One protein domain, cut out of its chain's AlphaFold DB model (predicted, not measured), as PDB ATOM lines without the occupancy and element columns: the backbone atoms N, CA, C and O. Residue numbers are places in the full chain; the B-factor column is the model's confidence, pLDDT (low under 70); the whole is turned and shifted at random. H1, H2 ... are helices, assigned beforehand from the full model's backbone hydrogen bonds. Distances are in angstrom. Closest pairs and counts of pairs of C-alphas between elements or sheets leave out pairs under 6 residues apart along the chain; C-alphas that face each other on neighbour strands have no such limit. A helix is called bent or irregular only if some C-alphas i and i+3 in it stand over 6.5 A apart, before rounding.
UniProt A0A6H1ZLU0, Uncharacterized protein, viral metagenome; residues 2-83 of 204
ATOM      1  N   ALA A   2     -31.446  13.481 -38.350       60.59
ATOM      2  CA  ALA A   2     -31.717  14.598 -37.421       60.59
ATOM      3  C   ALA A   2     -30.709  14.836 -36.256       60.59
ATOM      4  O   ALA A   2     -30.488  15.999 -35.926       60.59
ATOM      5  N   PRO A   3     -30.070  13.819 -35.630       70.31
ATOM      6  CA  PRO A   3     -29.233  14.064 -34.450       70.31
ATOM      7  C   PRO A   3     -27.931  14.822 -34.744       70.31
ATOM      8  O   PRO A   3     -27.472  15.551 -33.875       70.31
ATOM      9  N   LEU A   4     -27.364  14.700 -35.953       73.75
ATOM     10  CA  LEU A   4     -26.147  15.434 -36.331       73.75
ATOM     11  C   LEU A   4     -26.442  16.931 -36.509       73.75
ATOM     12  O   LEU A   4     -25.704  17.770 -36.010       73.75
ATOM     13  N   ILE A   5     -27.562  17.257 -37.163       78.38
ATOM     14  CA  ILE A   5     -28.017  18.641 -37.353       78.38
ATOM     15  C   ILE A   5     -28.300  19.297 -35.999       78.38
ATOM     16  O   ILE A   5     -27.855  20.411 -35.754       78.38
ATOM     17  N   LEU A   6     -29.019  18.604 -35.112       81.75
ATOM     18  CA  LEU A   6     -29.359  19.135 -33.790       81.75
ATOM     19  C   LEU A   6     -28.113  19.332 -32.914       81.75
ATOM     20  O   LEU A   6     -27.981  20.377 -32.282       81.75
ATOM     21  N   ALA A   7     -27.179  18.376 -32.922       79.38
ATOM     22  CA  ALA A   7     -25.908  18.504 -32.208       79.38
ATOM     23  C   ALA A   7     -25.033  19.636 -32.773       79.38
ATOM     24  O   ALA A   7     -24.408  20.379 -32.017       79.38
ATOM     25  N   GLY A   8     -25.016  19.809 -34.095       80.31
ATOM     26  CA  GLY A   8     -24.283  20.901 -34.725       80.31
ATOM     27  C   GLY A   8     -24.890  22.272 -34.443       80.31
ATOM     28  O   GLY A   8     -24.163  23.213 -34.135       80.31
ATOM     29  N   LEU A   9     -26.222  22.383 -34.435       85.44
ATOM     30  CA  LEU A   9     -26.910  23.615 -34.045       85.44
ATOM     31  C   LEU A   9     -26.650  23.976 -32.578       85.44
ATOM     32  O   LEU A   9     -26.392  25.140 -32.291       85.44
ATOM     33  N   SER A  10     -26.619  23.008 -31.655       85.06
ATOM     34  CA  SER A  10     -26.285  23.292 -30.250       85.06
ATOM     35  C   SER A  10     -24.848  23.788 -30.050       85.06
ATOM     36  O   SER A  10     -24.565  24.493 -29.084       85.06
ATOM     37  N   LEU A  11     -23.943  23.451 -30.975       85.81
ATOM     38  CA  LEU A  11     -22.546  23.891 -30.968       85.81
ATOM     39  C   LEU A  11     -22.310  25.166 -31.788       85.81
ATOM     40  O   LEU A  11     -21.215  25.727 -31.724       85.81
ATOM     41  N   LEU A  12     -23.329  25.673 -32.495       85.75
ATOM     42  CA  LEU A  12     -23.257  26.891 -33.305       85.75
ATOM     43  C   LEU A  12     -22.590  28.061 -32.563       85.75
ATOM     44  O   LEU A  12     -21.688  28.659 -33.142       85.75
ATOM     45  N   PRO A  13     -22.905  28.372 -31.288       87.50
ATOM     46  CA  PRO A  13     -22.301  29.518 -30.599       87.50
ATOM     47  C   PRO A  13     -20.785  29.405 -30.400       87.50
ATOM     48  O   PRO A  13     -20.127  30.405 -30.122       87.50
ATOM     49  N   LYS A  14     -20.232  28.195 -30.532       85.69
ATOM     50  CA  LYS A  14     -18.823  27.871 -30.284       85.69
ATOM     51  C   LYS A  14     -18.007  27.700 -31.561       85.69
ATOM     52  O   LYS A  14     -16.790  27.595 -31.469       85.69
ATOM     53  N   ILE A  15     -18.654  27.711 -32.729       87.25
ATOM     54  CA  ILE A  15     -18.001  27.555 -34.033       87.25
ATOM     55  C   ILE A  15     -18.330  28.780 -34.900       87.25
ATOM     56  O   ILE A  15     -19.267  28.751 -35.699       87.25
ATOM     57  N   PRO A  16     -17.570  29.885 -34.778       86.56
ATOM     58  CA  PRO A  16     -17.799  31.089 -35.579       86.56
ATOM     59  C   PRO A  16     -17.720  30.847 -37.090       86.56
ATOM     60  O   PRO A  16     -18.392  31.525 -37.867       86.56
ATOM     61  N   ALA A  17     -16.939  29.846 -37.513       86.69
ATOM     62  CA  ALA A  17     -16.746  29.497 -38.917       86.69
ATOM     63  C   ALA A  17     -18.052  29.104 -39.636       86.69
ATOM     64  O   ALA A  17     -18.200  29.387 -40.824       86.69
ATOM     65  N   ILE A  18     -19.028  28.524 -38.922       87.50
ATOM     66  CA  ILE A  18     -20.308  28.097 -39.515       87.50
ATOM     67  C   ILE A  18     -21.405  29.161 -39.438       87.50
ATOM     68  O   ILE A  18     -22.457  28.992 -40.053       87.50
ATOM     69  N   TRP A  19     -21.181  30.280 -38.740       88.81
ATOM     70  CA  TRP A  19     -22.195  31.323 -38.544       88.81
ATOM     71  C   TRP A  19     -22.697  31.903 -39.859       88.81
ATOM     72  O   TRP A  19     -23.905  32.016 -40.060       88.81
ATOM     73  N   ALA A  20     -21.782  32.248 -40.767       87.06
ATOM     74  CA  ALA A  20     -22.137  32.847 -42.048       87.06
ATOM     75  C   ALA A  20     -22.914  31.869 -42.941       87.06
ATOM     76  O   ALA A  20     -23.923  32.245 -43.537       87.06
ATOM     77  N   SER A  21     -22.482  30.607 -42.988       86.25
ATOM     78  CA  SER A  21     -23.120  29.563 -43.794       86.25
ATOM     79  C   SER A  21     -24.511  29.210 -43.272       86.25
ATOM     80  O   SER A  21     -25.456  29.134 -44.052       86.25
ATOM     81  N   VAL A  22     -24.662  29.057 -41.955       86.06
ATOM     82  CA  VAL A  22     -25.951  28.738 -41.331       86.06
ATOM     83  C   VAL A  22     -26.903  29.934 -41.414       86.06
ATOM     84  O   VAL A  22     -28.045  29.769 -41.825       86.06
ATOM     85  N   ALA A  23     -26.453  31.152 -41.103       86.94
ATOM     86  CA  ALA A  23     -27.302  32.337 -41.217       86.94
ATOM     87  C   ALA A  23     -27.759  32.575 -42.668       86.94
ATOM     88  O   ALA A  23     -28.939  32.841 -42.899       86.94
ATOM     89  N   GLY A  24     -26.859  32.402 -43.644       86.88
ATOM     90  CA  GLY A  24     -27.168  32.537 -45.069       86.88
ATOM     91  C   GLY A  24     -28.228  31.547 -45.554       86.88
ATOM     92  O   GLY A  24     -29.157  31.948 -46.252       86.88
ATOM     93  N   LEU A  25     -28.151  30.289 -45.114       87.06
ATOM     94  CA  LEU A  25     -29.091  29.223 -45.484       87.06
ATOM     95  C   LEU A  25     -30.531  29.498 -45.022       87.06
ATOM     96  O   LEU A  25     -31.487  29.092 -45.677       87.06
ATOM     97  N   PHE A  26     -30.692  30.234 -43.922       85.19
ATOM     98  CA  PHE A  26     -31.999  30.610 -43.373       85.19
ATOM     99  C   PHE A  26     -32.381  32.078 -43.631       85.19
ATOM    100  O   PHE A  26     -33.368  32.559 -43.072       85.19
ATOM    101  N   GLY A  27     -31.612  32.815 -44.445       85.38
ATOM    102  CA  GLY A  27     -31.862  34.235 -44.730       85.38
ATOM    103  C   GLY A  27     -31.767  35.144 -43.497       85.38
ATOM    104  O   GLY A  27     -32.403  36.197 -43.439       85.38
ATOM    105  N   LYS A  28     -31.009  34.725 -42.480       88.88
ATOM    106  CA  LYS A  28     -30.804  35.441 -41.218       88.88
ATOM    107  C   LYS A  28     -29.521  36.270 -41.278       88.88
ATOM    108  O   LYS A  28     -28.629  36.032 -42.088       88.88
ATOM    109  N   LYS A  29     -29.417  37.268 -40.395       88.38
ATOM    110  CA  LYS A  29     -28.174  38.030 -40.224       88.38
ATOM    111  C   LYS A  29     -27.118  37.154 -39.556       88.38
ATOM    112  O   LYS A  29     -27.445  36.382 -38.657       88.38
ATOM    113  N   VAL A  30     -25.867  37.310 -39.984       89.44
ATOM    114  CA  VAL A  30     -24.727  36.665 -39.328       89.44
ATOM    115  C   VAL A  30     -24.637  37.205 -37.896       89.44
ATOM    116  O   VAL A  30     -24.642  38.427 -37.731       89.44
ATOM    117  N   PRO A  31     -24.606  36.338 -36.871       89.31
ATOM    118  CA  PRO A  31     -24.445  36.779 -35.494       89.31
ATOM    119  C   PRO A  31     -23.088  37.465 -35.298       89.31
ATOM    120  O   PRO A  31     -22.079  37.062 -35.871       89.31
ATOM    121  N   ASP A  32     -23.077  38.516 -34.487       89.31
ATOM    122  CA  ASP A  32     -21.901  39.317 -34.121       89.31
ATOM    123  C   ASP A  32     -21.313  38.922 -32.755       89.31
ATOM    124  O   ASP A  32     -20.230  39.365 -32.376       89.31
ATOM    125  N   SER A  33     -22.026  38.074 -32.013       89.81
ATOM    126  CA  SER A  33     -21.703  37.654 -30.653       89.81
ATOM    127  C   SER A  33     -22.141  36.211 -30.396       89.81
ATOM    128  O   SER A  33     -23.047  35.686 -31.047       89.81
ATOM    129  N   ILE A  34     -21.523  35.579 -29.395       85.94
ATOM    130  CA  ILE A  34     -21.863  34.218 -28.949       85.94
ATOM    131  C   ILE A  34     -23.329  34.148 -28.487       85.94
ATOM    132  O   ILE A  34     -24.023  33.179 -28.782       85.94
ATOM    133  N   GLU A  35     -23.832  35.191 -27.822       86.88
ATOM    134  CA  GLU A  35     -25.233  35.269 -27.387       86.88
ATOM    135  C   GLU A  35     -26.207  35.335 -28.573       86.88
ATOM    136  O   GLU A  35     -27.231  34.649 -28.573       86.88
ATOM    137  N   ALA A  36     -25.885  36.119 -29.608       86.69
ATOM    138  CA  ALA A  36     -26.682  36.179 -30.831       86.69
ATOM    139  C   ALA A  36     -26.659  34.842 -31.590       86.69
ATOM    140  O   ALA A  36     -27.691  34.403 -32.098       86.69
ATOM    141  N   ALA A  37     -25.508  34.165 -31.619       85.31
ATOM    142  CA  ALA A  37     -25.389  32.824 -32.181       85.31
ATOM    143  C   ALA A  37     -26.181  31.781 -31.368       85.31
ATOM    144  O   ALA A  37     -26.788  30.892 -31.956       85.31
ATOM    145  N   GLY A  38     -26.249  31.924 -30.039       86.25
ATOM    146  CA  GLY A  38     -27.098  31.113 -29.155       86.25
ATOM    147  C   GLY A  38     -28.581  31.243 -29.479       86.25
ATOM    148  O   GLY A  38     -29.258  30.243 -29.697       86.25
ATOM    149  N   LYS A  39     -29.071  32.477 -29.620       88.06
ATOM    150  CA  LYS A  39     -30.466  32.732 -30.014       88.06
ATOM    151  C   LYS A  39     -30.778  32.187 -31.406       88.06
ATOM    152  O   LYS A  39     -31.822  31.575 -31.607       88.06
ATOM    153  N   LEU A  40     -29.856  32.356 -32.357       88.00
ATOM    154  CA  LEU A  40     -29.996  31.784 -33.695       88.00
ATOM    155  C   LEU A  40     -30.067  30.249 -33.639       88.00
ATOM    156  O   LEU A  40     -30.919  29.657 -34.293       88.00
ATOM    157  N   ALA A  41     -29.224  29.600 -32.835       87.81
ATOM    158  CA  ALA A  41     -29.254  28.153 -32.644       87.81
ATOM    159  C   ALA A  41     -30.598  27.655 -32.092       87.81
ATOM    160  O   ALA A  41     -31.136  26.672 -32.601       87.81
ATOM    161  N   GLU A  42     -31.157  28.331 -31.087       88.12
ATOM    162  CA  GLU A  42     -32.460  27.993 -30.500       88.12
ATOM    163  C   GLU A  42     -33.600  28.146 -31.516       88.12
ATOM    164  O   GLU A  42     -34.404  27.225 -31.693       88.12
ATOM    165  N   GLU A  43     -33.632  29.270 -32.242       86.56
ATOM    166  CA  GLU A  43     -34.614  29.520 -33.303       86.56
ATOM    167  C   GLU A  43     -34.558  28.432 -34.383       86.56
ATOM    168  O   GLU A  43     -35.582  27.861 -34.763       86.56
ATOM    169  N   LEU A  44     -33.356  28.107 -34.863       86.31
ATOM    170  CA  LEU A  44     -33.166  27.102 -35.908       86.31
ATOM    171  C   LEU A  44     -33.471  25.690 -35.413       86.31
ATOM    172  O   LEU A  44     -34.049  24.894 -36.150       86.31
ATOM    173  N   THR A  45     -33.158  25.386 -34.155       87.25
ATOM    174  CA  THR A  45     -33.514  24.109 -33.527       87.25
ATOM    175  C   THR A  45     -35.030  23.930 -33.495       87.25
ATOM    176  O   THR A  45     -35.526  22.852 -33.833       87.25
ATOM    177  N   ALA A  46     -35.789  24.982 -33.175       86.31
ATOM    178  CA  ALA A  46     -37.249  24.945 -33.212       86.31
ATOM    179  C   ALA A  46     -37.795  24.733 -34.638       86.31
ATOM    180  O   ALA A  46     -38.709  23.927 -34.843       86.31
ATOM    181  N   VAL A  47     -37.209  25.390 -35.645       84.69
ATOM    182  CA  VAL A  47     -37.585  25.222 -37.063       84.69
ATOM    183  C   VAL A  47     -37.297  23.800 -37.560       84.69
ATOM    184  O   VAL A  47     -38.157  23.173 -38.178       84.69
ATOM    185  N   VAL A  48     -36.123  23.249 -37.240       84.19
ATOM    186  CA  VAL A  48     -35.731  21.884 -37.628       84.19
ATOM    187  C   VAL A  48     -36.599  20.834 -36.933       84.19
ATOM    188  O   VAL A  48     -37.032  19.876 -37.569       84.19
ATOM    189  N   THR A  49     -36.900  21.019 -35.644       84.44
ATOM    190  CA  THR A  49     -37.699  20.061 -34.858       84.44
ATOM    191  C   THR A  49     -39.179  20.090 -35.244       84.44
ATOM    192  O   THR A  49     -39.835  19.052 -35.236       84.44
ATOM    193  N   SER A  50     -39.700  21.255 -35.644       83.56
ATOM    194  CA  SER A  50     -41.068  21.393 -36.167       83.56
ATOM    195  C   SER A  50     -41.237  20.879 -37.601       83.56
ATOM    196  O   SER A  50     -42.353  20.866 -38.111       83.56
ATOM    197  N   GLY A  51     -40.154  20.440 -38.256       80.06
ATOM    198  CA  GLY A  51     -40.190  19.942 -39.632       80.06
ATOM    199  C   GLY A  51     -40.387  21.036 -40.686       80.06
ATOM    200  O   GLY A  51     -40.562  20.719 -41.858       80.06
ATOM    201  N   ASN A  52     -40.314  22.313 -40.298       81.44
ATOM    202  CA  ASN A  52     -40.492  23.476 -41.172       81.44
ATOM    203  C   ASN A  52     -39.198  23.855 -41.915       81.44
ATOM    204  O   ASN A  52     -38.849  25.027 -42.028       81.44
ATOM    205  N   ILE A  53     -38.465  22.857 -42.409       82.94
ATOM    206  CA  ILE A  53     -37.242  23.044 -43.194       82.94
ATOM    207  C   ILE A  53     -37.421  22.413 -44.574       82.94
ATOM    208  O   ILE A  53     -37.913  21.288 -44.683       82.94
ATOM    209  N   SER A  54     -37.032  23.128 -45.636       83.81
ATOM    210  CA  SER A  54     -37.082  22.551 -46.983       83.81
ATOM    211  C   SER A  54     -36.071  21.395 -47.105       83.81
ATOM    212  O   SER A  54     -35.025  21.412 -46.443       83.81
ATOM    213  N   PRO A  55     -36.350  20.375 -47.937       82.44
ATOM    214  CA  PRO A  55     -35.413  19.281 -48.185       82.44
ATOM    215  C   PRO A  55     -34.034  19.763 -48.661       82.44
ATOM    216  O   PRO A  55     -33.017  19.219 -48.237       82.44
ATOM    217  N   GLU A  56     -33.993  20.809 -49.486       83.81
ATOM    218  CA  GLU A  56     -32.768  21.417 -50.013       83.81
ATOM    219  C   GLU A  56     -31.951  22.069 -48.889       83.81
ATOM    220  O   GLU A  56     -30.766  21.772 -48.727       83.81
ATOM    221  N   ALA A  57     -32.614  22.870 -48.050       82.19
ATOM    222  CA  ALA A  57     -32.010  23.506 -46.881       82.19
ATOM    223  C   ALA A  57     -31.457  22.470 -45.888       82.19
ATOM    224  O   ALA A  57     -30.396  22.657 -45.298       82.19
ATOM    225  N   LYS A  58     -32.141  21.333 -45.732       83.06
ATOM    226  CA  LYS A  58     -31.674  20.238 -44.878       83.06
ATOM    227  C   LYS A  58     -30.389  19.596 -45.406       83.06
ATOM    228  O   LYS A  58     -29.474  19.364 -44.622       83.06
ATOM    229  N   VAL A  59     -30.302  19.330 -46.710       85.75
ATOM    230  CA  VAL A  59     -29.112  18.716 -47.328       85.75
ATOM    231  C   VAL A  59     -27.909  19.660 -47.277       85.75
ATOM    232  O   VAL A  59     -26.789  19.224 -47.015       85.75
ATOM    233  N   GLU A  60     -28.114  20.955 -47.510       85.38
ATOM    234  CA  GLU A  60     -27.038  21.943 -47.383       85.38
ATOM    235  C   GLU A  60     -26.572  22.105 -45.935       85.38
ATOM    236  O   GLU A  60     -25.367  22.130 -45.680       85.38
ATOM    237  N   LEU A  61     -27.502  22.121 -44.978       84.69
ATOM    238  CA  LEU A  61     -27.166  22.159 -43.560       84.69
ATOM    239  C   LEU A  61     -26.379  20.910 -43.146       84.69
ATOM    240  O   LEU A  61     -25.379  21.027 -42.446       84.69
ATOM    241  N   GLU A  62     -26.759  19.724 -43.628       85.44
ATOM    242  CA  GLU A  62     -25.998  18.490 -43.403       85.44
ATOM    243  C   GLU A  62     -24.574  18.582 -43.962       85.44
ATOM    244  O   GLU A  62     -23.638  18.167 -43.283       85.44
ATOM    245  N   LYS A  63     -24.376  19.170 -45.147       87.19
ATOM    246  CA  LYS A  63     -23.032  19.381 -45.713       87.19
ATOM    247  C   LYS A  63     -22.187  20.343 -44.881       87.19
ATOM    248  O   LYS A  63     -21.005  20.078 -44.684       87.19
ATOM    249  N   ILE A  64     -22.781  21.436 -44.395       86.00
ATOM    250  CA  ILE A  64     -22.100  22.413 -43.531       86.00
ATOM    251  C   ILE A  64     -21.683  21.760 -42.210       86.00
ATOM    252  O   ILE A  64     -20.569  21.977 -41.737       86.00
ATOM    253  N   MET A  65     -22.557  20.937 -41.627       84.81
ATOM    254  CA  MET A  65     -22.248  20.217 -40.392       84.81
ATOM    255  C   MET A  65     -21.195  19.129 -40.636       84.81
ATOM    256  O   MET A  65     -20.246  19.021 -39.871       84.81
ATOM    257  N   ALA A  66     -21.295  18.369 -41.727       85.69
ATOM    258  CA  ALA A  66     -20.312  17.343 -42.074       85.69
ATOM    259  C   ALA A  66     -18.910  17.929 -42.319       85.69
ATOM    260  O   ALA A  66     -17.917  17.332 -41.913       85.69
ATOM    261  N   SER A  67     -18.801  19.120 -42.921       85.50
ATOM    262  CA  SER A  67     -17.497  19.764 -43.137       85.50
ATOM    263  C   SER A  67     -16.819  20.244 -41.848       85.50
ATOM    264  O   SER A  67     -15.611  20.461 -41.856       85.50
ATOM    265  N   HIS A  68     -17.569  20.355 -40.746       85.62
ATOM    266  CA  HIS A  68     -17.066  20.754 -39.429       85.62
ATOM    267  C   HIS A  68     -17.203  19.633 -38.385       85.62
ATOM    268  O   HIS A  68     -17.103  19.885 -37.184       85.62
ATOM    269  N   GLU A  69     -17.423  18.387 -38.818       82.94
ATOM    270  CA  GLU A  69     -17.650  17.251 -37.919       82.94
ATOM    271  C   GLU A  69     -16.477  17.031 -36.957       82.94
ATOM    272  O   GLU A  69     -16.688  16.837 -35.759       82.94
ATOM    273  N   GLU A  70     -15.239  17.145 -37.444       84.00
ATOM    274  CA  GLU A  70     -14.046  17.006 -36.604       84.00
ATOM    275  C   GLU A  70     -13.941  18.099 -35.532       84.00
ATOM    276  O   GLU A  70     -13.530  17.826 -34.402       84.00
ATOM    277  N   GLU A  71     -14.302  19.339 -35.864       83.94
ATOM    278  CA  GLU A  71     -14.260  20.465 -34.931       83.94
ATOM    279  C   GLU A  71     -15.362  20.335 -33.874       83.94
ATOM    280  O   GLU A  71     -15.091  20.441 -32.676       83.94
ATOM    281  N   MET A  72     -16.579  19.976 -34.296       82.25
ATOM    282  CA  MET A  72     -17.687  19.662 -33.392       82.25
ATOM    283  C   MET A  72     -17.343  18.508 -32.444       82.25
ATOM    284  O   MET A  72     -17.617  18.588 -31.246       82.25
ATOM    285  N   ALA A  73     -16.702  17.451 -32.951       84.44
ATOM    286  CA  ALA A  73     -16.283  16.311 -32.142       84.44
ATOM    287  C   ALA A  73     -15.223  16.701 -31.099       84.44
ATOM    288  O   ALA A  73     -15.293  16.242 -29.955       84.44
ATOM    289  N   LYS A  74     -14.268  17.571 -31.457       86.69
ATOM    290  CA  LYS A  74     -13.260  18.097 -30.520       86.69
ATOM    291  C   LYS A  74     -13.906  18.912 -29.404       86.69
ATOM    292  O   LYS A  74     -13.645  18.629 -28.237       86.69
ATOM    293  N   ILE A  75     -14.790  19.847 -29.750       85.00
ATOM    294  CA  ILE A  75     -15.491  20.689 -28.770       85.00
ATOM    295  C   ILE A  75     -16.345  19.821 -27.835       85.00
ATOM    296  O   ILE A  75     -16.271  19.968 -26.617       85.00
ATOM    297  N   ALA A  76     -17.087  18.851 -28.375       82.25
ATOM    298  CA  ALA A  76     -17.912  17.950 -27.571       82.25
ATOM    299  C   ALA A  76     -17.085  17.071 -26.609       82.25
ATOM    300  O   ALA A  76     -17.520  16.774 -25.493       82.25
ATOM    301  N   LEU A  77     -15.891  16.631 -27.020       86.69
ATOM    302  CA  LEU A  77     -14.976  15.891 -26.145       86.69
ATOM    303  C   LEU A  77     -14.395  16.779 -25.044       86.69
ATOM    304  O   LEU A  77     -14.278  16.333 -23.900       86.69
ATOM    305  N   GLU A  78     -14.047  18.021 -25.371       87.31
ATOM    306  CA  GLU A  78     -13.529  18.987 -24.409       87.31
ATOM    307  C   GLU A  78     -14.577  19.353 -23.352       87.31
ATOM    308  O   GLU A  78     -14.276  19.318 -22.159       87.31
ATOM    309  N   GLU A  79     -15.835  19.568 -23.744       82.25
ATOM    310  CA  GLU A  79     -16.945  19.782 -22.805       82.25
ATOM    311  C   GLU A  79     -17.137  18.608 -21.850       82.25
ATOM    312  O   GLU A  79     -17.256  18.797 -20.638       82.25
ATOM    313  N   LYS A  80     -17.124  17.375 -22.373       83.44
ATOM    314  CA  LYS A  80     -17.219  16.176 -21.532       83.44
ATOM    315  C   LYS A  80     -16.055  16.081 -20.556       83.44
ATOM    316  O   LYS A  80     -16.250  15.674 -19.412       83.44
ATOM    317  N   ARG A  81     -14.850  16.449 -20.992       87.81
ATOM    318  CA  ARG A  81     -13.663  16.460 -20.139       87.81
ATOM    319  C   ARG A  81     -13.791  17.501 -19.027       87.81
ATOM    320  O   ARG A  81     -13.563  17.144 -17.874       87.81
ATOM    321  N   LEU A  82     -14.189  18.729 -19.356       83.88
ATOM    322  CA  LEU A  82     -14.389  19.811 -18.389       83.88
ATOM    323  C   LEU A  82     -15.496  19.481 -17.386       83.88
ATOM    324  O   LEU A  82     -15.308  19.671 -16.189       83.88
ATOM    325  N   ALA A  83     -16.615  18.917 -17.848       81.44
ATOM    326  CA  ALA A  83     -17.692  18.467 -16.972       81.44
ATOM    327  C   ALA A  83     -17.200  17.396 -15.986       81.44
ATOM    328  O   ALA A  83     -17.432  17.492 -14.784       81.44
TER     329      ALA A  83
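This is residues 2 to 83 of the 204 residues of an uncharacterized protein of viral metagenome (UniProt A0A6H1ZLU0). Two pairs of side-by-side helices, H3 with H1 and H2 with H4, make the body, and the one pair crosses the other at a steep angle. H5 follows H4 and leads away from this body as an arm, whose residues 77 to 83 stick out free. The printed part has 82 residues with five named helices, H1 to H5 in chain order, and no named strand; the class is all helix. It is compact, with a radius of gyration of the C-alphas of 12.1 A, and spans 36 by 25 by 21 A.

Start with the longest helix, H3, residues 34 to 49: find C-alpha 34 at (-21.863, 34.218, -28.949) and go 22.0 A to C-alpha 49 at (-37.699, 20.061, -34.858). H1 is residues 2 to 14, 19.8 A long, and begins at C-alpha 2 at (-31.717, 14.598, -37.421). H2 is residues 16 to 25, 15.1 A. H1 and H2 are irregular: C-alphas 10 and 13 are 7.4 A apart, and C-alphas 17 and 20 are 7.1 A apart, against about 5 A in a regular helix. H4 is residues 55 to 67, 18.6 A. H5 is residues 69 to 83, 21.0 A, and ends at C-alpha 83 at (-17.692, 18.467, -16.972).

Look first at H3 and H1, which touch at a shallow tilt of 12 degrees, opposite ways; their closest C-alphas, of Ala 37 and Pro 13, are 4.8 A apart. H1 touches H4 with residues 4 to 8 alone, at a steep tilt of 59 degrees; the closest C-alphas, of Gly 8 and Met 65, are 6.1 A apart. H4 and H2 touch at a shallow tilt of 12 degrees, opposite ways, with the C-alphas of Ala 57 and Leu 25 closest at 6.6 A. Helix packing is mostly aligned, but only just: 2 of 3 touching pairs are at a shallow tilt. H2 and H3 are close but not clearly touching, at a steep tilt of 44 degrees; the closest C-alphas, of Trp 19 and Ala 37, are 7.3 A apart. H3 and H4 are only just apart, at 8.5 A. H5 touches no helix: it is close to H1 but not clearly touching, the closest C-alphas, of Met 72 and Gly 8, being 6.8 A apart, and it meets H4 only through their link. In H3, H4 and H5 every O i to N i+4 pair is within hydrogen-bond range; in H1 it is 7 of 9 and in H2 4 of 6.

The C-alphas farthest apart, of Glu 56 and Leu 82, are 36.6 A apart. The printed part has no cut and no long link; H2 to H3, with 8 residues between them, is short and the others are tight. The mean pLDDT of the printed part is 84.7, and residue 2 alone is under 70.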